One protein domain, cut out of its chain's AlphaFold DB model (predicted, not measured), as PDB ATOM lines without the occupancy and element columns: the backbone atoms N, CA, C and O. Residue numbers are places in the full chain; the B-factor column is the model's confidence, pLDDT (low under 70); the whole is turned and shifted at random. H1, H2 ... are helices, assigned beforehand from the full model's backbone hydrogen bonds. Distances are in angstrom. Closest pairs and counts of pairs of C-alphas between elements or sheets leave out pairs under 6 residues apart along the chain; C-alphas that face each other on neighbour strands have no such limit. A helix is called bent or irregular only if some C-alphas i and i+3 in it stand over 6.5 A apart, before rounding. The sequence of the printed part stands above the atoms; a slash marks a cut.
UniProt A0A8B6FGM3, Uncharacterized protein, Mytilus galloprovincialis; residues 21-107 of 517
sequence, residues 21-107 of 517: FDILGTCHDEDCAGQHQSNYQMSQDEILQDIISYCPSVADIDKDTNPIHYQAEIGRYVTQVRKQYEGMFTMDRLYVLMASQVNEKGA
ATOM      1  N   PHE A  21      20.897  29.567  30.517       67.94
ATOM      2  CA  PHE A  21      21.480  29.620  31.860       67.94
ATOM      3  C   PHE A  21      20.495  29.193  32.948       67.94
ATOM      4  O   PHE A  21      20.909  28.591  33.927       67.94
ATOM      5  N   ASP A  22      19.203  29.440  32.744       74.81
ATOM      6  CA  ASP A  22      18.137  29.033  33.662       74.81
ATOM      7  C   ASP A  22      17.794  27.539  33.559       74.81
ATOM      8  O   ASP A  22      17.397  26.902  34.526       74.81
ATOM      9  N   ILE A  23      17.996  26.939  32.380       72.56
ATOM     10  CA  ILE A  23      17.858  25.485  32.200       72.56
ATOM     11  C   ILE A  23      18.989  24.729  32.916       72.56
ATOM     12  O   ILE A  23      18.786  23.614  33.395       72.56
ATOM     13  N   LEU A  24      20.191  25.312  32.952       66.31
ATOM     14  CA  LEU A  24      21.401  24.683  33.492       66.31
ATOM     15  C   LEU A  24      21.738  25.135  34.926       66.31
ATOM     16  O   LEU A  24      22.660  24.589  35.528       66.31
ATOM     17  N   GLY A  25      21.019  26.119  35.470       72.38
ATOM     18  CA  GLY A  25      21.328  26.784  36.736       72.38
ATOM     19  C   GLY A  25      20.403  27.978  36.995       72.38
ATOM     20  O   GLY A  25      19.241  27.959  36.612       72.38
ATOM     21  N   THR A  26      20.896  29.022  37.664       73.88
ATOM     22  CA  THR A  26      20.130  30.257  37.912       73.88
ATOM     23  C   THR A  26      20.683  31.387  37.052       73.88
ATOM     24  O   THR A  26      21.881  31.667  37.085       73.88
ATOM     25  N   CYS A  27      19.824  32.044  36.274       69.94
ATOM     26  CA  CYS A  27      20.207  33.252  35.550       69.94
ATOM     27  C   CYS A  27      20.140  34.473  36.482       69.94
ATOM     28  O   CYS A  27      19.139  34.673  37.166       69.94
ATOM     29  N   HIS A  28      21.198  35.285  36.498       70.69
ATOM     30  CA  HIS A  28      21.301  36.504  37.317       70.69
ATOM     31  C   HIS A  28      21.233  37.802  36.493       70.69
ATOM     32  O   HIS A  28      21.521  38.875  37.011       70.69
ATOM     33  N   ASP A  29      20.886  37.704  35.211       64.75
ATOM     34  CA  ASP A  29      20.741  38.851  34.316       64.75
ATOM     35  C   ASP A  29      19.290  39.360  34.354       64.75
ATOM     36  O   ASP A  29      18.372  38.679  33.890       64.75
ATOM     37  N   GLU A  30      19.083  40.547  34.937       62.03
ATOM     38  CA  GLU A  30      17.754  41.156  35.100       62.03
ATOM     39  C   GLU A  30      17.123  41.590  33.765       62.03
ATOM     40  O   GLU A  30      15.895  41.654  33.665       62.03
ATOM     41  N   ASP A  31      17.934  41.796  32.720       65.50
ATOM     42  CA  ASP A  31      17.492  42.202  31.380       65.50
ATOM     43  C   ASP A  31      17.469  41.028  30.382       65.50
ATOM     44  O   ASP A  31      17.330  41.212  29.166       65.50
ATOM     45  N   CYS A  32      17.587  39.790  30.872       70.06
ATOM     46  CA  CYS A  32      17.694  38.624  30.010       70.06
ATOM     47  C   CYS A  32      16.430  38.418  29.153       70.06
ATOM     48  O   CYS A  32      15.323  38.171  29.641       70.06
ATOM     49  N   ALA A  33      16.617  38.433  27.829       70.56
ATOM     50  CA  ALA A  33      15.549  38.244  26.843       70.56
ATOM     51  C   ALA A  33      15.013  36.795  26.766       70.56
ATOM     52  O   ALA A  33      14.018  36.532  26.080       70.56
ATOM     53  N   GLY A  34      15.680  35.848  27.434       72.81
ATOM     54  CA  GLY A  34      15.311  34.436  27.473       72.81
ATOM     55  C   GLY A  34      14.112  34.147  28.378       72.81
ATOM     56  O   GLY A  34      13.827  34.841  29.353       72.81
ATOM     57  N   GLN A  35      13.387  33.074  28.070       83.00
ATOM     58  CA  GLN A  35      12.260  32.628  28.879       83.00
ATOM     59  C   GLN A  35      12.751  31.808  30.089       83.00
ATOM     60  O   GLN A  35      13.210  30.680  29.914       83.00
ATOM     61  N   HIS A  36      12.622  32.362  31.298       83.44
ATOM     62  CA  HIS A  36      12.974  31.711  32.569       83.44
ATOM     63  C   HIS A  36      11.824  30.872  33.135       83.44
ATOM     64  O   HIS A  36      10.658  31.109  32.809       83.44
ATOM     65  N   GLN A  37      12.132  29.941  34.034       82.88
ATOM     66  CA  GLN A  37      11.193  29.094  34.756       82.88
ATOM     67  C   GLN A  37      10.170  29.916  35.525       82.88
ATOM     68  O   GLN A  37       8.976  29.637  35.438       82.88
ATOM     69  N   SER A  38      10.598  31.004  36.160       80.00
ATOM     70  CA  SER A  38       9.710  31.983  36.794       80.00
ATOM     71  C   SER A  38       8.678  32.585  35.826       80.00
ATOM     72  O   SER A  38       7.558  32.897  36.233       80.00
ATOM     73  N   ASN A  39       9.006  32.701  34.535       81.56
ATOM     74  CA  ASN A  39       8.130  33.302  33.528       81.56
ATOM     75  C   ASN A  39       7.056  32.322  33.036       81.56
ATOM     76  O   ASN A  39       5.950  32.745  32.683       81.56
ATOM     77  N   TYR A  40       7.368  31.023  32.937       84.81
ATOM     78  CA  TYR A  40       6.432  30.017  32.415       84.81
ATOM     79  C   TYR A  40       5.784  29.129  33.477       84.81
ATOM     80  O   TYR A  40       4.759  28.515  33.180       84.81
ATOM     81  N   GLN A  41       6.312  29.060  34.696       86.31
ATOM     82  CA  GLN A  41       5.679  28.311  35.773       86.31
ATOM     83  C   GLN A  41       4.358  28.986  36.169       86.31
ATOM     84  O   GLN A  41       4.285  30.204  36.348       86.31
ATOM     85  N   MET A  42       3.289  28.193  36.237       86.69
ATOM     86  CA  MET A  42       1.981  28.678  36.671       86.69
ATOM     87  C   MET A  42       1.902  28.700  38.197       86.69
ATOM     88  O   MET A  42       2.356  27.771  38.868       86.69
ATOM     89  N   SER A  43       1.298  29.748  38.750       87.44
ATOM     90  CA  SER A  43       0.907  29.778  40.160       87.44
ATOM     91  C   SER A  43      -0.294  28.859  40.418       87.44
ATOM     92  O   SER A  43      -1.004  28.460  39.494       87.44
ATOM     93  N   GLN A  44      -0.568  28.547  41.687       87.75
ATOM     94  CA  GLN A  44      -1.703  27.690  42.047       87.75
ATOM     95  C   GLN A  44      -3.048  28.239  41.547       87.75
ATOM     96  O   GLN A  44      -3.886  27.463  41.086       87.75
ATOM     97  N   ASP A  45      -3.221  29.561  41.591       87.12
ATOM     98  CA  ASP A  45      -4.423  30.237  41.103       87.12
ATOM     99  C   ASP A  45      -4.476  30.241  39.568       87.12
ATOM    100  O   ASP A  45      -5.542  30.034  38.993       87.12
ATOM    101  N   GLU A  46      -3.337  30.411  38.888       88.69
ATOM    102  CA  GLU A  46      -3.267  30.336  37.422       88.69
ATOM    103  C   GLU A  46      -3.615  28.937  36.902       88.69
ATOM    104  O   GLU A  46      -4.250  28.832  35.857       88.69
ATOM    105  N   ILE A  47      -3.279  27.871  37.639       89.00
ATOM    106  CA  ILE A  47      -3.676  26.493  37.295       89.00
ATOM    107  C   ILE A  47      -5.201  26.328  37.393       89.00
ATOM    108  O   ILE A  47      -5.815  25.753  36.498       89.00
ATOM    109  N   LEU A  48      -5.842  26.863  38.442       87.94
ATOM    110  CA  LEU A  48      -7.311  26.848  38.553       87.94
ATOM    111  C   LEU A  48      -7.959  27.631  37.403       87.94
ATOM    112  O   LEU A  48      -8.926  27.161  36.802       87.94
ATOM    113  N   GLN A  49      -7.405  28.797  37.063       89.88
ATOM    114  CA  GLN A  49      -7.873  29.606  35.934       89.88
ATOM    115  C   GLN A  49      -7.689  28.876  34.594       89.88
ATOM    116  O   GLN A  49      -8.575  28.932  33.739       89.88
ATOM    117  N   ASP A  50      -6.571  28.165  34.413       89.81
ATOM    118  CA  ASP A  50      -6.299  27.362  33.221       89.81
ATOM    119  C   ASP A  50      -7.328  26.237  33.059       89.81
ATOM    120  O   ASP A  50      -7.902  26.096  31.982       89.81
ATOM    121  N   ILE A  51      -7.661  25.512  34.133       88.88
ATOM    122  CA  ILE A  51      -8.680  24.449  34.110       88.88
ATOM    123  C   ILE A  51     -10.051  25.011  33.703       88.88
ATOM    124  O   ILE A  51     -10.696  24.475  32.800       88.88
ATOM    125  N   ILE A  52     -10.486  26.122  34.306       88.44
ATOM    126  CA  ILE A  52     -11.784  26.743  33.987       88.44
ATOM    127  C   ILE A  52     -11.826  27.296  32.556       88.44
ATOM    128  O   ILE A  52     -12.878  27.280  31.917       88.44
ATOM    129  N   SER A  53     -10.686  27.715  31.998       87.12
ATOM    130  CA  SER A  53     -10.623  28.241  30.629       87.12
ATOM    131  C   SER A  53     -11.073  27.244  29.545       87.12
ATOM    132  O   SER A  53     -11.447  27.663  28.446       87.12
ATOM    133  N   TYR A  54     -11.079  25.939  29.845       85.75
ATOM    134  CA  TYR A  54     -11.613  24.901  28.956       85.75
ATOM    135  C   TYR A  54     -13.143  24.959  28.830       85.75
ATOM    136  O   TYR A  54     -13.677  24.667  27.760       85.75
ATOM    137  N   CYS A  55     -13.851  25.383  29.883       85.62
ATOM    138  CA  CYS A  55     -15.302  25.568  29.871       85.62
ATOM    139  C   CYS A  55     -15.712  26.811  30.693       85.62
ATOM    140  O   CYS A  55     -16.137  26.690  31.843       85.62
ATOM    141  N   PRO A  56     -15.620  28.020  30.107       83.31
ATOM    142  CA  PRO A  56     -15.909  29.283  30.800       83.31
ATOM    143  C   PRO A  56     -17.346  29.420  31.329       83.31
ATOM    144  O   PRO A  56     -17.592  30.212  32.234       83.31
ATOM    145  N   SER A  57     -18.290  28.618  30.826       82.38
ATOM    146  CA  SER A  57     -19.672  28.572  31.324       82.38
ATOM    147  C   SER A  57     -19.791  28.032  32.752       82.38
ATOM    148  O   SER A  57     -20.832  28.212  33.376       82.38
ATOM    149  N   VAL A  58     -18.750  27.384  33.292       84.25
ATOM    150  CA  VAL A  58     -18.666  27.024  34.721       84.25
ATOM    151  C   VAL A  58     -18.607  28.274  35.606       84.25
ATOM    152  O   VAL A  58     -19.113  28.252  36.724       84.25
ATOM    153  N   ALA A  59     -18.032  29.364  35.092       81.62
ATOM    154  CA  ALA A  59     -17.966  30.668  35.748       81.62
ATOM    155  C   ALA A  59     -19.081  31.626  35.270       81.62
ATOM    156  O   ALA A  59     -18.930  32.838  35.386       81.62
ATOM    157  N   ASP A  60     -20.163  31.089  34.687       79.62
ATOM    158  CA  ASP A  60     -21.295  31.843  34.125       79.62
ATOM    159  C   ASP A  60     -20.906  32.871  33.037       79.62
ATOM    160  O   ASP A  60     -21.603  33.859  32.807       79.62
ATOM    161  N   ILE A  61     -19.795  32.629  32.328       79.81
ATOM    162  CA  ILE A  61     -19.346  33.474  31.212       79.81
ATOM    163  C   ILE A  61     -20.030  33.015  29.921       79.81
ATOM    164  O   ILE A  61     -19.873  31.865  29.494       79.81
ATOM    165  N   ASP A  62     -20.766  33.924  29.279       72.19
ATOM    166  CA  ASP A  62     -21.470  33.649  28.026       72.19
ATOM    167  C   ASP A  62     -20.525  33.658  26.806       72.19
ATOM    168  O   ASP A  62     -19.394  34.157  26.824       72.19
ATOM    169  N   LYS A  63     -20.979  33.076  25.694       63.88
ATOM    170  CA  LYS A  63     -20.185  32.901  24.475       63.88
ATOM    171  C   LYS A  63     -19.817  34.232  23.804       63.88
ATOM    172  O   LYS A  63     -18.779  34.257  23.137       63.88
ATOM    173  N   ASP A  64     -20.574  35.301  24.023       64.12
ATOM    174  CA  ASP A  64     -20.381  36.600  23.359       64.12
ATOM    175  C   ASP A  64     -19.545  37.604  24.172       64.12
ATOM    176  O   ASP A  64     -19.318  38.737  23.747       64.12
ATOM    177  N   THR A  65     -19.032  37.202  25.340       71.00
ATOM    178  CA  THR A  65     -18.164  38.061  26.155       71.00
ATOM    179  C   THR A  65     -16.840  38.359  25.431       71.00
ATOM    180  O   THR A  65     -16.241  37.484  24.803       71.00
ATOM    181  N   ASN A  66     -16.349  39.599  25.530       71.12
ATOM    182  CA  ASN A  66     -15.060  40.009  24.961       71.12
ATOM    183  C   ASN A  66     -13.890  39.301  25.694       71.12
ATOM    184  O   ASN A  66     -13.874  39.317  26.929       71.12
ATOM    185  N   PRO A  67     -12.893  38.731  24.978       68.75
ATOM    186  CA  PRO A  67     -11.720  38.057  25.555       68.75
ATOM    187  C   PRO A  67     -10.983  38.820  26.666       68.75
ATOM    188  O   PRO A  67     -10.396  38.195  27.546       68.75
ATOM    189  N   ILE A  68     -11.039  40.155  26.665       70.31
ATOM    190  CA  ILE A  68     -10.395  41.007  27.679       70.31
ATOM    191  C   ILE A  68     -11.015  40.807  29.077       70.31
ATOM    192  O   ILE A  68     -10.311  40.903  30.081       70.31
ATOM    193  N   HIS A  69     -12.305  40.463  29.167       77.00
ATOM    194  CA  HIS A  69     -12.992  40.257  30.450       77.00
ATOM    195  C   HIS A  69     -12.839  38.834  31.014       77.00
ATOM    196  O   HIS A  69     -13.097  38.626  32.199       77.00
ATOM    197  N   TYR A  70     -12.360  37.865  30.221       80.25
ATOM    198  CA  TYR A  70     -12.232  36.463  30.651       80.25
ATOM    199  C   TYR A  70     -11.291  36.309  31.845       80.25
ATOM    200  O   TYR A  70     -11.617  35.608  32.798       80.25
ATOM    201  N   GLN A  71     -10.144  36.991  31.826       83.25
ATOM    202  CA  GLN A  71      -9.178  36.916  32.921       83.25
ATOM    203  C   GLN A  71      -9.770  37.422  34.246       83.25
ATOM    204  O   GLN A  71      -9.554  36.808  35.291       83.25
ATOM    205  N   ALA A  72     -10.520  38.527  34.208       82.94
ATOM    206  CA  ALA A  72     -11.105  39.135  35.398       82.94
ATOM    207  C   ALA A  72     -12.240  38.278  35.983       82.94
ATOM    208  O   ALA A  72     -12.260  38.032  37.189       82.94
ATOM    209  N   GLU A  73     -13.144  37.774  35.138       84.06
ATOM    210  CA  GLU A  73     -14.287  36.968  35.585       84.06
ATOM    211  C   GLU A  73     -13.869  35.578  36.076       84.06
ATOM    212  O   GLU A  73     -14.276  35.159  37.161       84.06
ATOM    213  N   ILE A  74     -12.974  34.893  35.350       86.19
ATOM    214  CA  ILE A  74     -12.416  33.611  35.806       86.19
ATOM    215  C   ILE A  74     -11.620  33.821  37.102       86.19
ATOM    216  O   ILE A  74     -11.748  33.034  38.040       86.19
ATOM    217  N   GLY A  75     -10.846  34.907  37.208       86.38
ATOM    218  CA  GLY A  75     -10.117  35.247  38.432       86.38
ATOM    219  C   GLY A  75     -11.037  35.478  39.639       86.38
ATOM    220  O   GLY A  75     -10.755  34.985  40.736       86.38
ATOM    221  N   ARG A  76     -12.169  36.169  39.441       86.19
ATOM    222  CA  ARG A  76     -13.187  36.393  40.480       86.19
ATOM    223  C   ARG A  76     -13.810  35.077  40.944       86.19
ATOM    224  O   ARG A  76     -13.880  34.839  42.151       86.19
ATOM    225  N   TYR A  77     -14.179  34.209  40.002       87.50
ATOM    226  CA  TYR A  77     -14.723  32.882  40.291       87.50
ATOM    227  C   TYR A  77     -13.733  32.012  41.079       87.50
ATOM    228  O   TYR A  77     -14.070  31.493  42.142       87.50
ATOM    229  N   VAL A  78     -12.479  31.924  40.622       88.62
ATOM    230  CA  VAL A  78     -11.419  31.160  41.305       88.62
ATOM    231  C   VAL A  78     -11.185  31.675  42.727       88.62
ATOM    232  O   VAL A  78     -11.054  30.881  43.657       88.62
ATOM    233  N   THR A  79     -11.212  32.995  42.933       88.50
ATOM    234  CA  THR A  79     -11.076  33.596  44.270       88.50
ATOM    235  C   THR A  79     -12.239  33.212  45.190       88.50
ATOM    236  O   THR A  79     -12.026  32.927  46.369       88.50
ATOM    237  N   GLN A  80     -13.470  33.185  44.671       87.00
ATOM    238  CA  GLN A  80     -14.655  32.783  45.432       87.00
ATOM    239  C   GLN A  80     -14.609  31.300  45.814       87.00
ATOM    240  O   GLN A  80     -14.831  30.962  46.974       87.00
ATOM    241  N   VAL A  81     -14.257  30.433  44.865       85.12
ATOM    242  CA  VAL A  81     -14.075  28.993  45.089       85.12
ATOM    243  C   VAL A  81     -12.993  28.738  46.139       85.12
ATOM    244  O   VAL A  81     -13.194  27.947  47.058       85.12
ATOM    245  N   ARG A  82     -11.852  29.428  46.038       84.94
ATOM    246  CA  ARG A  82     -10.739  29.268  46.980       84.94
ATOM    247  C   ARG A  82     -11.146  29.638  48.404       84.94
ATOM    248  O   ARG A  82     -10.797  28.907  49.320       84.94
ATOM    249  N   LYS A  83     -11.930  30.711  48.571       86.69
ATOM    250  CA  LYS A  83     -12.512  31.112  49.864       86.69
ATOM    251  C   LYS A  83     -13.555  30.117  50.371       86.69
ATOM    252  O   LYS A  83     -13.592  29.822  51.558       86.69
ATOM    253  N   GLN A  84     -14.404  29.595  49.487       86.19
ATOM    254  CA  GLN A  84     -15.458  28.648  49.854       86.19
ATOM    255  C   GLN A  84     -14.893  27.330  50.403       86.19
ATOM    256  O   GLN A  84     -15.490  26.733  51.295       86.19
ATOM    257  N   TYR A  85     -13.759  26.879  49.867       83.56
ATOM    258  CA  TYR A  85     -13.129  25.606  50.221       83.56
ATOM    259  C   TYR A  85     -11.835  25.767  51.032       83.56
ATOM    260  O   TYR A  85     -11.060  24.814  51.170       83.56
ATOM    261  N   GLU A  86     -11.600  26.963  51.575       79.00
ATOM    262  CA  GLU A  86     -10.422  27.281  52.375       79.00
ATOM    263  C   GLU A  86     -10.363  26.372  53.614       79.00
ATOM    264  O   GLU A  86     -11.318  26.267  54.381       79.00
ATOM    265  N   GLY A  87      -9.260  25.637  53.780       73.94
ATOM    266  CA  GLY A  87      -9.074  24.686  54.883       73.94
ATOM    267  C   GLY A  87      -9.813  23.343  54.754       73.94
ATOM    268  O   GLY A  87      -9.541  22.444  55.546       73.94
ATOM    269  N   MET A  88     -10.692  23.156  53.758       76.69
ATOM    270  CA  MET A  88     -11.457  21.906  53.567       76.69
ATOM    271  C   MET A  88     -10.802  20.931  52.577       76.69
ATOM    272  O   MET A  88     -10.925  19.714  52.723       76.69
ATOM    273  N   PHE A  89     -10.096  21.448  51.568       80.44
ATOM    274  CA  PHE A  89      -9.442  20.644  50.534       80.44
ATOM    275  C   PHE A  89      -7.980  21.049  50.334       80.44
ATOM    276  O   PHE A  89      -7.616  22.220  50.432       80.44
ATOM    277  N   THR A  90      -7.135  20.072  49.994       84.25
ATOM    278  CA  THR A  90      -5.801  20.342  49.442       84.25
ATOM    279  C   THR A  90      -5.926  20.886  48.015       84.25
ATOM    280  O   THR A  90      -6.904  20.594  47.322       84.25
ATOM    281  N   MET A  91      -4.928  21.641  47.543       82.06
ATOM    282  CA  MET A  91      -4.950  22.224  46.190       82.06
ATOM    283  C   MET A  91      -5.117  21.166  45.092       82.06
ATOM    284  O   MET A  91      -5.917  21.360  44.182       82.06
ATOM    285  N   ASP A  92      -4.477  20.001  45.221       83.88
ATOM    286  CA  ASP A  92      -4.638  18.915  44.246       83.88
ATOM    287  C   ASP A  92      -6.070  18.365  44.194       83.88
ATOM    288  O   ASP A  92      -6.583  18.062  43.115       83.88
ATOM    289  N   ARG A  93      -6.759  18.284  45.340       84.38
ATOM    290  CA  ARG A  93      -8.181  17.906  45.371       84.38
ATOM    291  C   ARG A  93      -9.059  18.983  44.743       84.38
ATOM    292  O   ARG A  93     -10.028  18.644  44.068       84.38
ATOM    293  N   LEU A  94      -8.700  20.253  44.918       86.88
ATOM    294  CA  LEU A  94      -9.408  21.371  44.306       86.88
ATOM    295  C   LEU A  94      -9.244  21.380  42.776       86.88
ATOM    296  O   LEU A  94     -10.232  21.576  42.072       86.88
ATOM    297  N   TYR A  95      -8.052  21.071  42.247       89.00
ATOM    298  CA  TYR A  95      -7.837  20.905  40.801       89.00
ATOM    299  C   TYR A  95      -8.717  19.800  40.213       89.00
ATOM    300  O   TYR A  95      -9.355  19.996  39.179       89.00
ATOM    301  N   VAL A  96      -8.790  18.646  40.886       87.62
ATOM    302  CA  VAL A  96      -9.623  17.517  40.444       87.62
ATOM    303  C   VAL A  96     -11.112  17.871  40.487       87.62
ATOM    304  O   VAL A  96     -11.840  17.532  39.556       87.62
ATOM    305  N   LEU A  97     -11.563  18.585  41.524       86.62
ATOM    306  CA  LEU A  97     -12.948  19.046  41.637       86.62
ATOM    307  C   LEU A  97     -13.321  19.985  40.482       86.62
ATOM    308  O   LEU A  97     -14.333  19.768  39.818       86.62
ATOM    309  N   MET A  98     -12.481  20.985  40.206       86.69
ATOM    310  CA  MET A  98     -12.695  21.935  39.108       86.69
ATOM    311  C   MET A  98     -12.698  21.232  37.748       86.69
ATOM    312  O   MET A  98     -13.558  21.498  36.911       86.69
ATOM    313  N   ALA A  99     -11.787  20.276  37.539       86.81
ATOM    314  CA  ALA A  99     -11.767  19.465  36.325       86.81
ATOM    315  C   ALA A  99     -13.044  18.616  36.170       86.81
ATOM    316  O   ALA A  99     -13.550  18.476  35.058       86.81
ATOM    317  N   SER A 100     -13.603  18.078  37.265       85.00
ATOM    318  CA  SER A 100     -14.893  17.366  37.234       85.00
ATOM    319  C   SER A 100     -16.033  18.292  36.821       85.00
ATOM    320  O   SER A 100     -16.780  17.957  35.908       85.00
ATOM    321  N   GLN A 101     -16.115  19.490  37.407       86.00
ATOM    322  CA  GLN A 101     -17.153  20.477  37.080       86.00
ATOM    323  C   GLN A 101     -17.093  20.926  35.615       86.00
ATOM    324  O   GLN A 101     -18.127  21.044  34.955       86.00
ATOM    325  N   VAL A 102     -15.883  21.123  35.084       86.62
ATOM    326  CA  VAL A 102     -15.644  21.423  33.664       86.62
ATOM    327  C   VAL A 102     -16.103  20.274  32.765       86.62
ATOM    328  O   VAL A 102     -16.760  20.518  31.754       86.62
ATOM    329  N   ASN A 103     -15.815  19.026  33.136       85.00
ATOM    330  CA  ASN A 103     -16.244  17.856  32.366       85.00
ATOM    331  C   ASN A 103     -17.767  17.650  32.409       85.00
ATOM    332  O   ASN A 103     -18.368  17.343  31.380       85.00
ATOM    333  N   GLU A 104     -18.394  17.865  33.568       83.38
ATOM    334  CA  GLU A 104     -19.846  17.770  33.759       83.38
ATOM    335  C   GLU A 104     -20.589  18.838  32.945       83.38
ATOM    336  O   GLU A 104     -21.511  18.518  32.195       83.38
ATOM    337  N   LYS A 105     -20.154  20.104  33.018       82.44
ATOM    338  CA  LYS A 105     -20.735  21.206  32.229       82.44
ATOM    339  C   LYS A 105     -20.407  21.114  30.739       82.44
ATOM    340  O   LYS A 105     -21.207  21.558  29.918       82.44
ATOM    341  N   GLY A 106     -19.268  20.521  30.387       75.62
ATOM    342  CA  GLY A 106     -18.874  20.212  29.012       75.62
ATOM    343  C   GLY A 106     -19.606  19.012  28.399       75.62
ATOM    344  O   GLY A 106     -19.373  18.715  27.231       75.62
ATOM    345  N   ALA A 107     -20.481  18.337  29.160       77.50
ATOM    346  CA  ALA A 107     -21.189  17.116  28.764       77.50
ATOM    347  C   ALA A 107     -20.253  15.982  28.288       77.50
ATOM    348  O   ALA A 107     -20.610  15.188  27.416       77.50
TER     349      ALA A 107
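What this domain is: This is residues 21 to 107 of the 517 residues of an uncharacterized protein of Mytilus galloprovincialis (UniProt A0A8B6FGM3). A small head of helices bears a long arm: H3 lies in the middle of the head, with H6 side by side with it and H5 crossing it steeply, while short H4 packs on H5 and H6. The arm, residues 21 to 41, holds the small helices H1 and H2 and reaches far from the head. The printed part has 87 residues with six named helices, H1 to H6 in order, and no named strand; the class is all helix. It is loose, with a radius of gyration of the C-alphas of 16.3 A and spans of 45 by 34 by 23 A.

How they stand to each other: H1, residues 21 to 24, is close to but not clearly touching H2, residues 37 to 40; their closest C-alphas, of Asp 22 and Gln 37, are 7.0 A apart. H3, residues 44 to 53, is apart from both. H5, residues 67 to 84, touches H3 with residues 74 to 78 alone, opposite ways at a steep tilt of 58 degrees; the closest C-alphas, of Gln 49 and Ile 74, are 6.1 A apart. H6, residues 91 to 105, touches H3 the same way at a shallow tilt of 8 degrees, closest at the C-alphas of Ile 51 and Ala 99, 6.3 A. H4, residues 56 to 59, touches residues 73 to 77 of H5 alone, closest at the C-alphas of Ala 59 and Tyr 77, 6.0 A. Residues 101 to 105 of H6 alone touch H4, closest at the C-alphas of Val 58 and Val 102, 6.5 A. H5 and H6 are near each other, with closest C-alphas 8.4 A apart. Every O i to N i+4 pair is within hydrogen-bond range in H3 and H6, and 12 of 14 in H5; H1, H2 and H4 are too short for one.

Where its parts are: H1 begins at C-alpha 21, (21.480, 29.620, 31.860). H3 is 14.5 A long, H5 26.3 A and H6 21.1 A, ending at C-alpha 105, (-20.735, 21.206, 32.229). H5 is only just irregular: C-alphas 68 and 71 are 6.8 A apart.

The domain as a whole: The C-alphas farthest apart, of Asp 29 and Ala 107, are 47.6 A apart. The printed part has no cut; the link from H1 to H2, 12 residues, is long. Residues 62 to 68, of which 67 and 68 belong to H5, stand free. The mean pLDDT of the printed part is 80.8; under 70 are residues 21, 24, 27, 29 to 31, 63 to 64 and 67.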